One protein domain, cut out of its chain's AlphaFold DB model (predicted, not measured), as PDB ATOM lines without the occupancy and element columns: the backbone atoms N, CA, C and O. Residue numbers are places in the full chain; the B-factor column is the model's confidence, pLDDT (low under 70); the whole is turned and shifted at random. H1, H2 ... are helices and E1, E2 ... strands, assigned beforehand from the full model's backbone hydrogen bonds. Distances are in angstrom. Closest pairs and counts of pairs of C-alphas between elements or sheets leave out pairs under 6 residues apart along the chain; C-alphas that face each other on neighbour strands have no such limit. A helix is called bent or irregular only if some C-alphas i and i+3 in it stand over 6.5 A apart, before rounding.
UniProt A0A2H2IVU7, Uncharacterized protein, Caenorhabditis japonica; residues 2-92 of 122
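What this domain is: This is residues 2 to 92 of the 122 residues of an uncharacterized protein of Caenorhabditis japonica (UniProt A0A2H2IVU7). A two-stranded antiparallel hairpin, E1 and E2, has H1 packed on E1; H2 and H1 make a corner near their ends, and H3 sits off by itself after a long link. Residues 34 to 39 and 81 to 87 stick out. The printed part has 91 residues, in order H1, E1, E2, H2, H3: mixed class, compact, radius of gyration of the C-alphas 13.7 A, spans 34 by 33 by 25 A.

How they stand to each other: E1, residues 25 to 31, and E2, residues 42 to 47, are antiparallel at 158 degrees; N 26 and O 46, 2.8 A apart, are within hydrogen-bond range. H1, residues 2 to 18, has its C-alpha closest to E1 at Thr 9, 6.0 A from that of Val 28. H2, residues 50 to 64, is close to but not clearly touching H1: the closest C-alphas, of Leu 15 and Leu 63, are 7.8 A apart, the lines about perpendicular at 83 degrees. H3, residues 82 to 92, is apart from H1, H2, E1 and E2. Every O i to N i+4 pair is within hydrogen-bond range in H1 and H3, 7 of 11 in H2.

Where its parts are: E1 and E2 each span 16.0 A. H1 spans 24.5 A from C-alpha 2 at (-9.126, 5.146, -29.549). H2, 22.7 A, is irregular: C-alphas 58 and 61 are 7.3 A apart. H3, 15.3 A, ends at C-alpha 92 at (-9.404, -25.072, -48.373).

The domain as a whole: The farthest C-alphas, of Phe 2 and Asn 91, are 37.7 A apart. The printed part has no cut; H2 to H3 is a long link. Residues 2, 69 and 70 have pLDDT under 70.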
ATOM      1  N   PHE A   2      -8.364   4.600 -28.414       62.38
ATOM      2  CA  PHE A   2      -9.126   5.146 -29.549       62.38
ATOM      3  C   PHE A   2      -8.333   5.305 -30.852       62.38
ATOM      4  O   PHE A   2      -8.849   4.978 -31.916       62.38
ATOM      5  N   GLU A   3      -7.065   5.708 -30.772       71.38
ATOM      6  CA  GLU A   3      -6.214   5.925 -31.953       71.38
ATOM      7  C   GLU A   3      -6.077   4.678 -32.833       71.38
ATOM      8  O   GLU A   3      -6.137   4.766 -34.056       71.38
ATOM      9  N   ARG A   4      -5.977   3.486 -32.228       81.12
ATOM     10  CA  ARG A   4      -5.891   2.231 -32.992       81.12
ATOM     11  C   ARG A   4      -7.204   1.888 -33.682       81.12
ATOM     12  O   ARG A   4      -7.175   1.403 -34.804       81.12
ATOM     13  N   LYS A   5      -8.343   2.156 -33.034       85.25
ATOM     14  CA  LYS A   5      -9.667   1.954 -33.641       85.25
ATOM     15  C   LYS A   5      -9.853   2.890 -34.835       85.25
ATOM     16  O   LYS A   5     -10.323   2.452 -35.876       85.25
ATOM     17  N   LEU A   6      -9.440   4.149 -34.698       89.31
ATOM     18  CA  LEU A   6      -9.480   5.120 -35.788       89.31
ATOM     19  C   LEU A   6      -8.558   4.707 -36.945       89.31
ATOM     20  O   LEU A   6      -8.986   4.715 -38.095       89.31
ATOM     21  N   ALA A   7      -7.333   4.264 -36.646       89.88
ATOM     22  CA  ALA A   7      -6.407   3.745 -37.650       89.88
ATOM     23  C   ALA A   7      -6.972   2.518 -38.388       89.88
ATOM     24  O   ALA A   7      -6.860   2.433 -39.611       89.88
ATOM     25  N   ASP A   8      -7.621   1.599 -37.665       91.31
ATOM     26  CA  ASP A   8      -8.292   0.435 -38.250       91.31
ATOM     27  C   ASP A   8      -9.417   0.861 -39.202       91.31
ATOM     28  O   ASP A   8      -9.462   0.399 -40.342       91.31
ATOM     29  N   THR A   9     -10.289   1.775 -38.766       92.50
ATOM     30  CA  THR A   9     -11.373   2.320 -39.593       92.50
ATOM     31  C   THR A   9     -10.820   2.991 -40.848       92.50
ATOM     32  O   THR A   9     -11.225   2.637 -41.955       92.50
ATOM     33  N   ASN A  10      -9.832   3.878 -40.706       92.88
ATOM     34  CA  ASN A  10      -9.199   4.567 -41.832       92.88
ATOM     35  C   ASN A  10      -8.577   3.579 -42.818       92.88
ATOM     36  O   ASN A  10      -8.728   3.726 -44.033       92.88
ATOM     37  N   LYS A  11      -7.921   2.527 -42.312       90.19
ATOM     38  CA  LYS A  11      -7.325   1.515 -43.179       90.19
ATOM     39  C   LYS A  11      -8.385   0.712 -43.920       90.19
ATOM     40  O   LYS A  11      -8.231   0.484 -45.114       90.19
ATOM     41  N   VAL A  12      -9.472   0.326 -43.251       92.75
ATOM     42  CA  VAL A  12     -10.601  -0.348 -43.906       92.75
ATOM     43  C   VAL A  12     -11.223   0.552 -44.974       92.75
ATOM     44  O   VAL A  12     -11.474   0.067 -46.072       92.75
ATOM     45  N   HIS A  13     -11.392   1.852 -44.726       93.00
ATOM     46  CA  HIS A  13     -11.867   2.791 -45.749       93.00
ATOM     47  C   HIS A  13     -10.955   2.830 -46.983       93.00
ATOM     48  O   HIS A  13     -11.459   2.719 -48.100       93.00
ATOM     49  N   GLN A  14      -9.629   2.896 -46.805       91.31
ATOM     50  CA  GLN A  14      -8.671   2.829 -47.921       91.31
ATOM     51  C   GLN A  14      -8.794   1.519 -48.709       91.31
ATOM     52  O   GLN A  14      -8.771   1.521 -49.938       91.31
ATOM     53  N   LEU A  15      -8.943   0.389 -48.005       91.31
ATOM     54  CA  LEU A  15      -9.140  -0.908 -48.651       91.31
ATOM     55  C   LEU A  15     -10.428  -0.917 -49.471       91.31
ATOM     56  O   LEU A  15     -10.402  -1.320 -50.625       91.31
ATOM     57  N   LEU A  16     -11.533  -0.439 -48.900       92.00
ATOM     58  CA  LEU A  16     -12.833  -0.392 -49.565       92.00
ATOM     59  C   LEU A  16     -12.826   0.510 -50.804       92.00
ATOM     60  O   LEU A  16     -13.399   0.131 -51.825       92.00
ATOM     61  N   GLN A  17     -12.125   1.645 -50.751       91.81
ATOM     62  CA  GLN A  17     -11.900   2.503 -51.917       91.81
ATOM     63  C   GLN A  17     -11.122   1.766 -53.013       91.81
ATOM     64  O   GLN A  17     -11.526   1.794 -54.171       91.81
ATOM     65  N   HIS A  18     -10.065   1.032 -52.649       90.44
ATOM     66  CA  HIS A  18      -9.261   0.270 -53.608       90.44
ATOM     67  C   HIS A  18     -10.065  -0.819 -54.337       90.44
ATOM     68  O   HIS A  18      -9.874  -1.053 -55.531       90.44
ATOM     69  N   VAL A  19     -10.996  -1.480 -53.641       90.44
ATOM     70  CA  VAL A  19     -11.890  -2.472 -54.264       90.44
ATOM     71  C   VAL A  19     -13.109  -1.855 -54.946       90.44
ATOM     72  O   VAL A  19     -13.899  -2.613 -55.500       90.44
ATOM     73  N   TYR A  20     -13.266  -0.527 -54.967       89.94
ATOM     74  CA  TYR A  20     -14.470   0.153 -55.466       89.94
ATOM     75  C   TYR A  20     -15.744  -0.392 -54.797       89.94
ATOM     76  O   TYR A  20     -16.678  -0.866 -55.461       89.94
ATOM     77  N   ALA A  21     -15.741  -0.415 -53.463       89.31
ATOM     78  CA  ALA A  21     -16.893  -0.820 -52.669       89.31
ATOM     79  C   ALA A  21     -18.039   0.192 -52.804       89.31
ATOM     80  O   ALA A  21     -17.824   1.397 -52.884       89.31
ATOM     81  N   THR A  22     -19.268  -0.314 -52.789       88.94
ATOM     82  CA  THR A  22     -20.498   0.470 -52.988       88.94
ATOM     83  C   THR A  22     -20.970   1.222 -51.744       88.94
ATOM     84  O   THR A  22     -21.798   2.117 -51.854       88.94
ATOM     85  N   SER A  23     -20.465   0.873 -50.558       88.62
ATOM     86  CA  SER A  23     -20.848   1.503 -49.293       88.62
ATOM     87  C   SER A  23     -19.679   1.547 -48.318       88.62
ATOM     88  O   SER A  23     -18.813   0.669 -48.317       88.62
ATOM     89  N   ALA A  24     -19.717   2.539 -47.430       89.75
ATOM     90  CA  ALA A  24     -18.883   2.594 -46.239       89.75
ATOM     91  C   ALA A  24     -19.246   1.474 -45.239       89.75
ATOM     92  O   ALA A  24     -20.386   0.983 -45.241       89.75
ATOM     93  N   PRO A  25     -18.294   1.062 -44.382       93.12
ATOM     94  CA  PRO A  25     -18.561   0.151 -43.282       93.12
ATOM     95  C   PRO A  25     -19.260   0.904 -42.141       93.12
ATOM     96  O   PRO A  25     -18.953   2.061 -41.872       93.12
ATOM     97  N   VAL A  26     -20.174   0.238 -41.438       93.88
ATOM     98  CA  VAL A  26     -20.871   0.800 -40.267       93.88
ATOM     99  C   VAL A  26     -19.990   0.691 -39.031       93.88
ATOM    100  O   VAL A  26     -19.837   1.642 -38.270       93.88
ATOM    101  N   VAL A  27     -19.395  -0.487 -38.821       93.69
ATOM    102  CA  VAL A  27     -18.565  -0.765 -37.646       93.69
ATOM    103  C   VAL A  27     -17.361  -1.601 -38.044       93.69
ATOM    104  O   VAL A  27     -17.474  -2.566 -38.803       93.69
ATOM    105  N   VAL A  28     -16.212  -1.260 -37.468       94.44
ATOM    106  CA  VAL A  28     -14.975  -2.030 -37.566       94.44
ATOM    107  C   VAL A  28     -14.473  -2.341 -36.158       94.44
ATOM    108  O   VAL A  28     -14.357  -1.448 -35.317       94.44
ATOM    109  N   TYR A  29     -14.185  -3.614 -35.888       93.12
ATOM    110  CA  TYR A  29     -13.607  -4.048 -34.615       93.12
ATOM    111  C   TYR A  29     -12.699  -5.263 -34.786       93.12
ATOM    112  O   TYR A  29     -12.821  -6.032 -35.737       93.12
ATOM    113  N   ARG A  30     -11.768  -5.459 -33.852       91.31
ATOM    114  CA  ARG A  30     -10.862  -6.613 -33.850       91.31
ATOM    115  C   ARG A  30     -11.500  -7.789 -33.119       91.31
ATOM    116  O   ARG A  30     -12.063  -7.608 -32.045       91.31
ATOM    117  N   ILE A  31     -11.372  -8.986 -33.679       89.69
ATOM    118  CA  ILE A  31     -11.858 -10.227 -33.070       89.69
ATOM    119  C   ILE A  31     -10.703 -10.925 -32.342       89.69
ATOM    120  O   ILE A  31      -9.594 -11.033 -32.872       89.69
ATOM    121  N   GLY A  32     -10.997 -11.453 -31.153       87.06
ATOM    122  CA  GLY A  32     -10.105 -12.327 -30.396       87.06
ATOM    123  C   GLY A  32      -9.111 -11.600 -29.489       87.06
ATOM    124  O   GLY A  32      -8.998 -10.368 -29.474       87.06
ATOM    125  N   ARG A  33      -8.379 -12.406 -28.712       84.50
ATOM    126  CA  ARG A  33      -7.361 -11.929 -27.771       84.50
ATOM    127  C   ARG A  33      -6.136 -11.401 -28.518       84.50
ATOM    128  O   ARG A  33      -5.843 -11.812 -29.644       84.50
ATOM    129  N   GLN A  34      -5.448 -10.442 -27.904       83.06
ATOM    130  CA  GLN A  34      -4.157  -9.983 -28.404       83.06
ATOM    131  C   GLN A  34      -3.179 -11.157 -28.359       83.06
ATOM    132  O   GLN A  34      -3.098 -11.847 -27.350       83.06
ATOM    133  N   LYS A  35      -2.506 -11.417 -29.481       82.31
ATOM    134  CA  LYS A  35      -1.489 -12.464 -29.566       82.31
ATOM    135  C   LYS A  35      -0.156 -11.894 -29.095       82.31
ATOM    136  O   LYS A  35       0.173 -10.770 -29.474       82.31
ATOM    137  N   GLU A  36       0.581 -12.670 -28.310       82.38
ATOM    138  CA  GLU A  36       1.927 -12.321 -27.833       82.38
ATOM    139  C   GLU A  36       2.938 -12.302 -28.991       82.38
ATOM    140  O   GLU A  36       3.776 -11.411 -29.055       82.38
ATOM    141  N   ASP A  37       2.740 -13.159 -30.000       77.94
ATOM    142  CA  ASP A  37       3.561 -13.275 -31.222       77.94
ATOM    143  C   ASP A  37       3.588 -12.026 -32.137       77.94
ATOM    144  O   ASP A  37       4.022 -12.107 -33.289       77.94
ATOM    145  N   GLY A  38       2.982 -10.905 -31.735       75.25
ATOM    146  CA  GLY A  38       2.857  -9.696 -32.563       75.25
ATOM    147  C   GLY A  38       1.981  -9.855 -33.817       75.25
ATOM    148  O   GLY A  38       1.817  -8.915 -34.598       75.25
ATOM    149  N   ARG A  39       1.377 -11.033 -34.033       77.50
ATOM    150  CA  ARG A  39       0.528 -11.309 -35.201       77.50
ATOM    151  C   ARG A  39      -0.720 -10.427 -35.198       77.50
ATOM    152  O   ARG A  39      -1.422 -10.298 -34.191       77.50
ATOM    153  N   LEU A  40      -1.045  -9.883 -36.371       80.81
ATOM    154  CA  LEU A  40      -2.243  -9.071 -36.565       80.81
ATOM    155  C   LEU A  40      -3.510  -9.883 -36.253       80.81
ATOM    156  O   LEU A  40      -3.675 -11.024 -36.685       80.81
ATOM    157  N   ARG A  41      -4.419  -9.267 -35.490       87.81
ATOM    158  CA  ARG A  41      -5.751  -9.815 -35.200       87.81
ATOM    159  C   ARG A  41      -6.656  -9.716 -36.425       87.81
ATOM    160  O   ARG A  41      -6.487  -8.811 -37.239       87.81
ATOM    161  N   LEU A  42      -7.652 -10.600 -36.510       89.38
ATOM    162  CA  LEU A  42      -8.722 -10.458 -37.497       89.38
ATOM    163  C   LEU A  42      -9.527  -9.186 -37.215       89.38
ATOM    164  O   LEU A  42      -9.823  -8.888 -36.057       89.38
ATOM    165  N   LEU A  43      -9.924  -8.481 -38.272       92.94
ATOM    166  CA  LEU A  43     -10.906  -7.403 -38.196       92.94
ATOM    167  C   LEU A  43     -12.260  -7.917 -38.696       92.94
ATOM    168  O   LEU A  43     -12.341  -8.544 -39.753       92.94
ATOM    169  N   LYS A  44     -13.317  -7.631 -37.938       94.31
ATOM    170  CA  LYS A  44     -14.703  -7.733 -38.386       94.31
ATOM    171  C   LYS A  44     -15.121  -6.386 -38.950       94.31
ATOM    172  O   LYS A  44     -14.998  -5.368 -38.270       94.31
ATOM    173  N   VAL A  45     -15.637  -6.410 -40.171       94.75
ATOM    174  CA  VAL A  45     -16.235  -5.252 -40.833       94.75
ATOM    175  C   VAL A  45     -17.724  -5.526 -40.980       94.75
ATOM    176  O   VAL A  45     -18.113  -6.548 -41.545       94.75
ATOM    177  N   VAL A  46     -18.545  -4.640 -40.430       94.25
ATOM    178  CA  VAL A  46     -20.002  -4.684 -40.549       94.25
ATOM    179  C   VAL A  46     -20.405  -3.721 -41.655       94.25
ATOM    180  O   VAL A  46     -20.102  -2.532 -41.573       94.25
ATOM    181  N   MET A  47     -21.057  -4.236 -42.692       93.81
ATOM    182  CA  MET A  47     -21.601  -3.428 -43.785       93.81
ATOM    183  C   MET A  47     -23.016  -2.961 -43.444       93.81
ATOM    184  O   MET A  47     -23.699  -3.585 -42.636       93.81
ATOM    185  N   SER A  48     -23.454  -1.875 -44.077       90.88
ATOM    186  CA  SER A  48     -24.791  -1.295 -43.890       90.88
ATOM    187  C   SER A  48     -25.904  -2.193 -44.425       90.88
ATOM    188  O   SER A  48     -26.959  -2.303 -43.811       90.88
ATOM    189  N   ILE A  49     -25.654  -2.856 -45.556       92.31
ATOM    190  CA  ILE A  49     -26.628  -3.691 -46.260       92.31
ATOM    191  C   ILE A  49     -25.990  -4.985 -46.777       92.31
ATOM    192  O   ILE A  49     -24.813  -5.023 -47.153       92.31
ATOM    193  N   GLN A  50     -26.794  -6.049 -46.868       91.25
ATOM    194  CA  GLN A  50     -26.346  -7.355 -47.369       91.25
ATOM    195  C   GLN A  50     -25.840  -7.288 -48.817       91.25
ATOM    196  O   GLN A  50     -24.880  -7.974 -49.174       91.25
ATOM    197  N   PHE A  51     -26.450  -6.441 -49.650       93.12
ATOM    198  CA  PHE A  51     -26.025  -6.236 -51.034       93.12
ATOM    199  C   PHE A  51     -24.562  -5.773 -51.120       93.12
ATOM    200  O   PHE A  51     -23.760  -6.398 -51.815       93.12
ATOM    201  N   ALA A  52     -24.192  -4.750 -50.344       91.69
ATOM    202  CA  ALA A  52     -22.833  -4.210 -50.300       91.69
ATOM    203  C   ALA A  52     -21.820  -5.254 -49.812       91.69
ATOM    204  O   ALA A  52     -20.715  -5.345 -50.342       91.69
ATOM    205  N   GLN A  53     -22.206  -6.098 -48.848       93.44
ATOM    206  CA  GLN A  53     -21.375  -7.220 -48.409       93.44
ATOM    207  C   GLN A  53     -21.123  -8.224 -49.545       93.44
ATOM    208  O   GLN A  53     -19.981  -8.629 -49.762       93.44
ATOM    209  N   ARG A  54     -22.166  -8.636 -50.281       93.38
ATOM    210  CA  ARG A  54     -22.030  -9.598 -51.392       93.38
ATOM    211  C   ARG A  54     -21.194  -9.026 -52.534       93.38
ATOM    212  O   ARG A  54     -20.341  -9.732 -53.067       93.38
ATOM    213  N   ASP A  55     -21.417  -7.764 -52.890       93.19
ATOM    214  CA  ASP A  55     -20.637  -7.057 -53.908       93.19
ATOM    215  C   ASP A  55     -19.151  -6.965 -53.521       93.19
ATOM    216  O   ASP A  55     -18.270  -7.335 -54.300       93.19
ATOM    217  N   LEU A  56     -18.867  -6.587 -52.273       93.25
ATOM    218  CA  LEU A  56     -17.504  -6.513 -51.755       93.25
ATOM    219  C   LEU A  56     -16.791  -7.875 -51.803       93.25
ATOM    220  O   LEU A  56     -15.628  -7.958 -52.199       93.25
ATOM    221  N   LEU A  57     -17.489  -8.956 -51.446       93.00
ATOM    222  CA  LEU A  57     -16.929 -10.308 -51.483       93.00
ATOM    223  C   LEU A  57     -16.599 -10.776 -52.907       93.00
ATOM    224  O   LEU A  57     -15.575 -11.431 -53.098       93.00
ATOM    225  N   LYS A  58     -17.388 -10.396 -53.922       93.06
ATOM    226  CA  LYS A  58     -17.058 -10.675 -55.336       93.06
ATOM    227  C   LYS A  58     -15.753  -9.991 -55.757       93.06
ATOM    228  O   LYS A  58     -14.943 -10.559 -56.492       93.06
ATOM    229  N   LYS A  59     -15.522  -8.781 -55.247       92.50
ATOM    230  CA  LYS A  59     -14.341  -7.959 -55.549       92.50
ATOM    231  C   LYS A  59     -13.123  -8.306 -54.679       92.50
ATOM    232  O   LYS A  59     -12.026  -7.836 -54.965       92.50
ATOM    233  N   ALA A  60     -13.268  -9.183 -53.680       90.56
ATOM    234  CA  ALA A  60     -12.217  -9.548 -52.723       90.56
ATOM    235  C   ALA A  60     -10.910 -10.045 -53.362       90.56
ATOM    236  O   ALA A  60      -9.838  -9.863 -52.790       90.56
ATOM    237  N   HIS A  61     -10.973 -10.656 -54.548       88.38
ATOM    238  CA  HIS A  61      -9.787 -11.128 -55.265       88.38
ATOM    239  C   HIS A  61      -8.792  -9.999 -55.588       88.38
ATOM    240  O   HIS A  61      -7.590 -10.257 -55.612       88.38
ATOM    241  N   LYS A  62      -9.267  -8.754 -55.750       88.50
ATOM    242  CA  LYS A  62      -8.425  -7.574 -56.002       88.50
ATOM    243  C   LYS A  62      -7.536  -7.209 -54.809       88.50
ATOM    244  O   LYS A  62      -6.528  -6.549 -54.984       88.50
ATOM    245  N   LEU A  63      -7.867  -7.664 -53.599       85.75
ATOM    246  CA  LEU A  63      -7.045  -7.419 -52.408       85.75
ATOM    247  C   LEU A  63      -5.805  -8.318 -52.334       85.75
ATOM    248  O   LEU A  63      -4.901  -8.037 -51.552       85.75
ATOM    249  N   LYS A  64      -5.728  -9.377 -53.152       80.88
ATOM    250  CA  LYS A  64      -4.561 -10.271 -53.184       80.88
ATOM    251  C   LYS A  64      -3.309  -9.586 -53.731       80.88
ATOM    252  O   LYS A  64      -2.213  -9.970 -53.345       80.88
ATOM    253  N   THR A  65      -3.470  -8.608 -54.621       79.19
ATOM    254  CA  THR A  65      -2.361  -7.815 -55.176       79.19
ATOM    255  C   THR A  65      -1.930  -6.699 -54.231       79.19
ATOM    256  O   THR A  65      -0.822  -6.183 -54.348       79.19
ATOM    257  N   LEU A  66      -2.787  -6.336 -53.272       79.31
ATOM    258  CA  LEU A  66      -2.485  -5.324 -52.281       79.31
ATOM    259  C   LEU A  66      -1.725  -5.954 -51.108       79.31
ATOM    260  O   LEU A  66      -2.294  -6.634 -50.248       79.31
ATOM    261  N   CYS A  67      -0.422  -5.702 -51.067       73.12
ATOM    262  CA  CYS A  67       0.416  -6.098 -49.945       73.12
ATOM    263  C   CYS A  67       0.158  -5.190 -48.736       73.12
ATOM    264  O   CYS A  67       0.272  -3.965 -48.809       73.12
ATOM    265  N   GLY A  68      -0.190  -5.799 -47.605       70.06
ATOM    266  CA  GLY A  68      -0.229  -5.130 -46.311       70.06
ATOM    267  C   GLY A  68       1.170  -4.915 -45.726       70.06
ATOM    268  O   GLY A  68       2.191  -5.213 -46.348       70.06
ATOM    269  N   ALA A  69       1.215  -4.435 -44.480       65.19
ATOM    270  CA  ALA A  69       2.466  -4.309 -43.735       65.19
ATOM    271  C   ALA A  69       3.195  -5.668 -43.672       65.19
ATOM    272  O   ALA A  69       2.615  -6.674 -43.255       65.19
ATOM    273  N   GLY A  70       4.453  -5.697 -44.118       68.81
ATOM    274  CA  GLY A  70       5.269  -6.915 -44.172       68.81
ATOM    275  C   GLY A  70       5.051  -7.793 -45.410       68.81
ATOM    276  O   GLY A  70       5.296  -8.994 -45.338       68.81
ATOM    277  N   GLY A  71       4.550  -7.233 -46.520       76.38
ATOM    278  CA  GLY A  71       4.492  -7.920 -47.819       76.38
ATOM    279  C   GLY A  71       3.437  -9.027 -47.917       76.38
ATOM    280  O   GLY A  71       3.428  -9.795 -48.873       76.38
ATOM    281  N   ARG A  72       2.549  -9.141 -46.922       81.06
ATOM    282  CA  ARG A  72       1.521 -10.188 -46.889       81.06
ATOM    283  C   ARG A  72       0.253  -9.721 -47.608       81.06
ATOM    284  O   ARG A  72      -0.222  -8.623 -47.310       81.06
ATOM    285  N   PRO A  73      -0.334 -10.546 -48.489       84.19
ATOM    286  CA  PRO A  73      -1.588 -10.211 -49.149       84.19
ATOM    287  C   PRO A  73      -2.735 -10.119 -48.141       84.19
ATOM    288  O   PRO A  73      -2.782 -10.848 -47.142       84.19
ATOM    289  N   ILE A  74      -3.678  -9.223 -48.423       87.81
ATOM    290  CA  ILE A  74      -4.870  -9.027 -47.600       87.81
ATOM    291  C   ILE A  74      -5.978  -9.951 -48.105       87.81
ATOM    292  O   ILE A  74      -6.300  -9.990 -49.290       87.81
ATOM    293  N   PHE A  75      -6.591 -10.693 -47.183       88.38
ATOM    294  CA  PHE A  75      -7.683 -11.610 -47.494       88.38
ATOM    295  C   PHE A  75      -8.986 -11.133 -46.869       88.38
ATOM    296  O   PHE A  75      -9.036 -10.814 -45.681       88.38
ATOM    297  N   LEU A  76     -10.050 -11.173 -47.664       90.25
ATOM    298  CA  LEU A  76     -11.415 -10.952 -47.210       90.25
ATOM    299  C   LEU A  76     -12.218 -12.246 -47.367       90.25
ATOM    300  O   LEU A  76     -12.085 -12.946 -48.371       90.25
ATOM    301  N   ARG A  77     -13.047 -12.564 -46.371       90.81
ATOM    302  CA  ARG A  77     -13.967 -13.707 -46.398       90.81
ATOM    303  C   ARG A  77     -15.305 -13.353 -45.744       90.81
ATOM    304  O   ARG A  77     -15.338 -12.419 -44.938       90.81
ATOM    305  N   PRO A  78     -16.376 -14.114 -46.020       91.69
ATOM    306  CA  PRO A  78     -17.617 -14.016 -45.260       91.69
ATOM    307  C   PRO A  78     -17.401 -14.326 -43.770       91.69
ATOM    308  O   PRO A  78     -16.531 -15.124 -43.406       91.69
ATOM    309  N   SER A  79     -18.208 -13.708 -42.904       89.25
ATOM    310  CA  SER A  79     -18.335 -14.137 -41.505       89.25
ATOM    311  C   SER A  79     -19.241 -15.366 -41.478       89.25
ATOM    312  O   SER A  79     -20.388 -15.260 -41.890       89.25
ATOM    313  N   MET A  80     -18.732 -16.492 -40.986       87.75
ATOM    314  CA  MET A  80     -19.448 -17.771 -40.903       87.75
ATOM    315  C   MET A  80     -19.558 -18.223 -39.437       87.75
ATOM    316  O   MET A  80     -18.695 -17.832 -38.635       87.75
ATOM    317  N   PRO A  81     -20.583 -19.014 -39.068       89.19
ATOM    318  CA  PRO A  81     -20.641 -19.715 -37.791       89.19
ATOM    319  C   PRO A  81     -19.468 -20.702 -37.637       89.19
ATOM    320  O   PRO A  81     -18.831 -21.063 -38.630       89.19
ATOM    321  N   PRO A  82     -19.153 -21.144 -36.405       87.12
ATOM    322  CA  PRO A  82     -17.980 -21.978 -36.131       87.12
ATOM    323  C   PRO A  82     -17.927 -23.282 -36.937       87.12
ATOM    324  O   PRO A  82     -16.866 -23.636 -37.445       87.12
ATOM    325  N   GLU A  83     -19.065 -23.959 -37.088       91.44
ATOM    326  CA  GLU A  83     -19.190 -25.236 -37.804       91.44
ATOM    327  C   GLU A  83     -18.874 -25.081 -39.297       91.44
ATOM    328  O   GLU A  83     -17.999 -25.759 -39.834       91.44
ATOM    329  N   GLU A  84     -19.514 -24.112 -39.958       90.81
ATOM    330  CA  GLU A  84     -19.268 -23.802 -41.371       90.81
ATOM    331  C   GLU A  84     -17.827 -23.310 -41.592       90.81
ATOM    332  O   GLU A  84     -17.171 -23.636 -42.580       90.81
ATOM    333  N   LEU A  85     -17.285 -22.561 -40.631       87.62
ATOM    334  CA  LEU A  85     -15.916 -22.063 -40.675       87.62
ATOM    335  C   LEU A  85     -14.877 -23.192 -40.554       87.62
ATOM    336  O   LEU A  85     -13.832 -23.111 -41.207       87.62
ATOM    337  N   ALA A  86     -15.160 -24.245 -39.780       88.81
ATOM    338  CA  ALA A  86     -14.335 -25.451 -39.723       88.81
ATOM    339  C   ALA A  86     -14.342 -26.189 -41.072       88.81
ATOM    340  O   ALA A  86     -13.274 -26.444 -41.634       88.81
ATOM    341  N   GLN A  87     -15.527 -26.410 -41.650       89.25
ATOM    342  CA  GLN A  87     -15.672 -27.023 -42.978       89.25
ATOM    343  C   GLN A  87     -14.958 -26.211 -44.066       89.25
ATOM    344  O   GLN A  87     -14.252 -26.763 -44.911       89.25
ATOM    345  N   TYR A  88     -15.069 -24.881 -44.022       87.06
ATOM    346  CA  TYR A  88     -14.370 -23.984 -44.936       87.06
ATOM    347  C   TYR A  88     -12.847 -24.172 -44.880       87.06
ATOM    348  O   TYR A  88     -12.179 -24.199 -45.919       87.06
ATOM    349  N   TYR A  89     -12.278 -24.304 -43.677       85.75
ATOM    350  CA  TYR A  89     -10.846 -24.544 -43.529       85.75
ATOM    351  C   TYR A  89     -10.427 -25.922 -44.027       85.75
ATOM    352  O   TYR A  89      -9.395 -26.023 -44.691       85.75
ATOM    353  N   GLU A  90     -11.220 -26.959 -43.765       88.50
ATOM    354  CA  GLU A  90     -10.951 -28.295 -44.294       88.50
ATOM    355  C   GLU A  90     -10.991 -28.327 -45.819       88.50
ATOM    356  O   GLU A  90     -10.051 -28.817 -46.442       88.50
ATOM    357  N   ASN A  91     -12.022 -27.745 -46.432       87.62
ATOM    358  CA  ASN A  91     -12.164 -27.694 -47.886       87.62
ATOM    359  C   ASN A  91     -11.010 -26.925 -48.532       87.62
ATOM    360  O   ASN A  91     -10.446 -27.360 -49.535       87.62
ATOM    361  N   ARG A  92     -10.589 -25.811 -47.920       83.31
ATOM    362  CA  ARG A  92      -9.404 -25.072 -48.373       83.31
ATOM    363  C   ARG A  92      -8.127 -25.902 -48.256       83.31
ATOM    364  O   ARG A  92      -7.247 -25.767 -49.101       83.31
TER     365      ARG A  92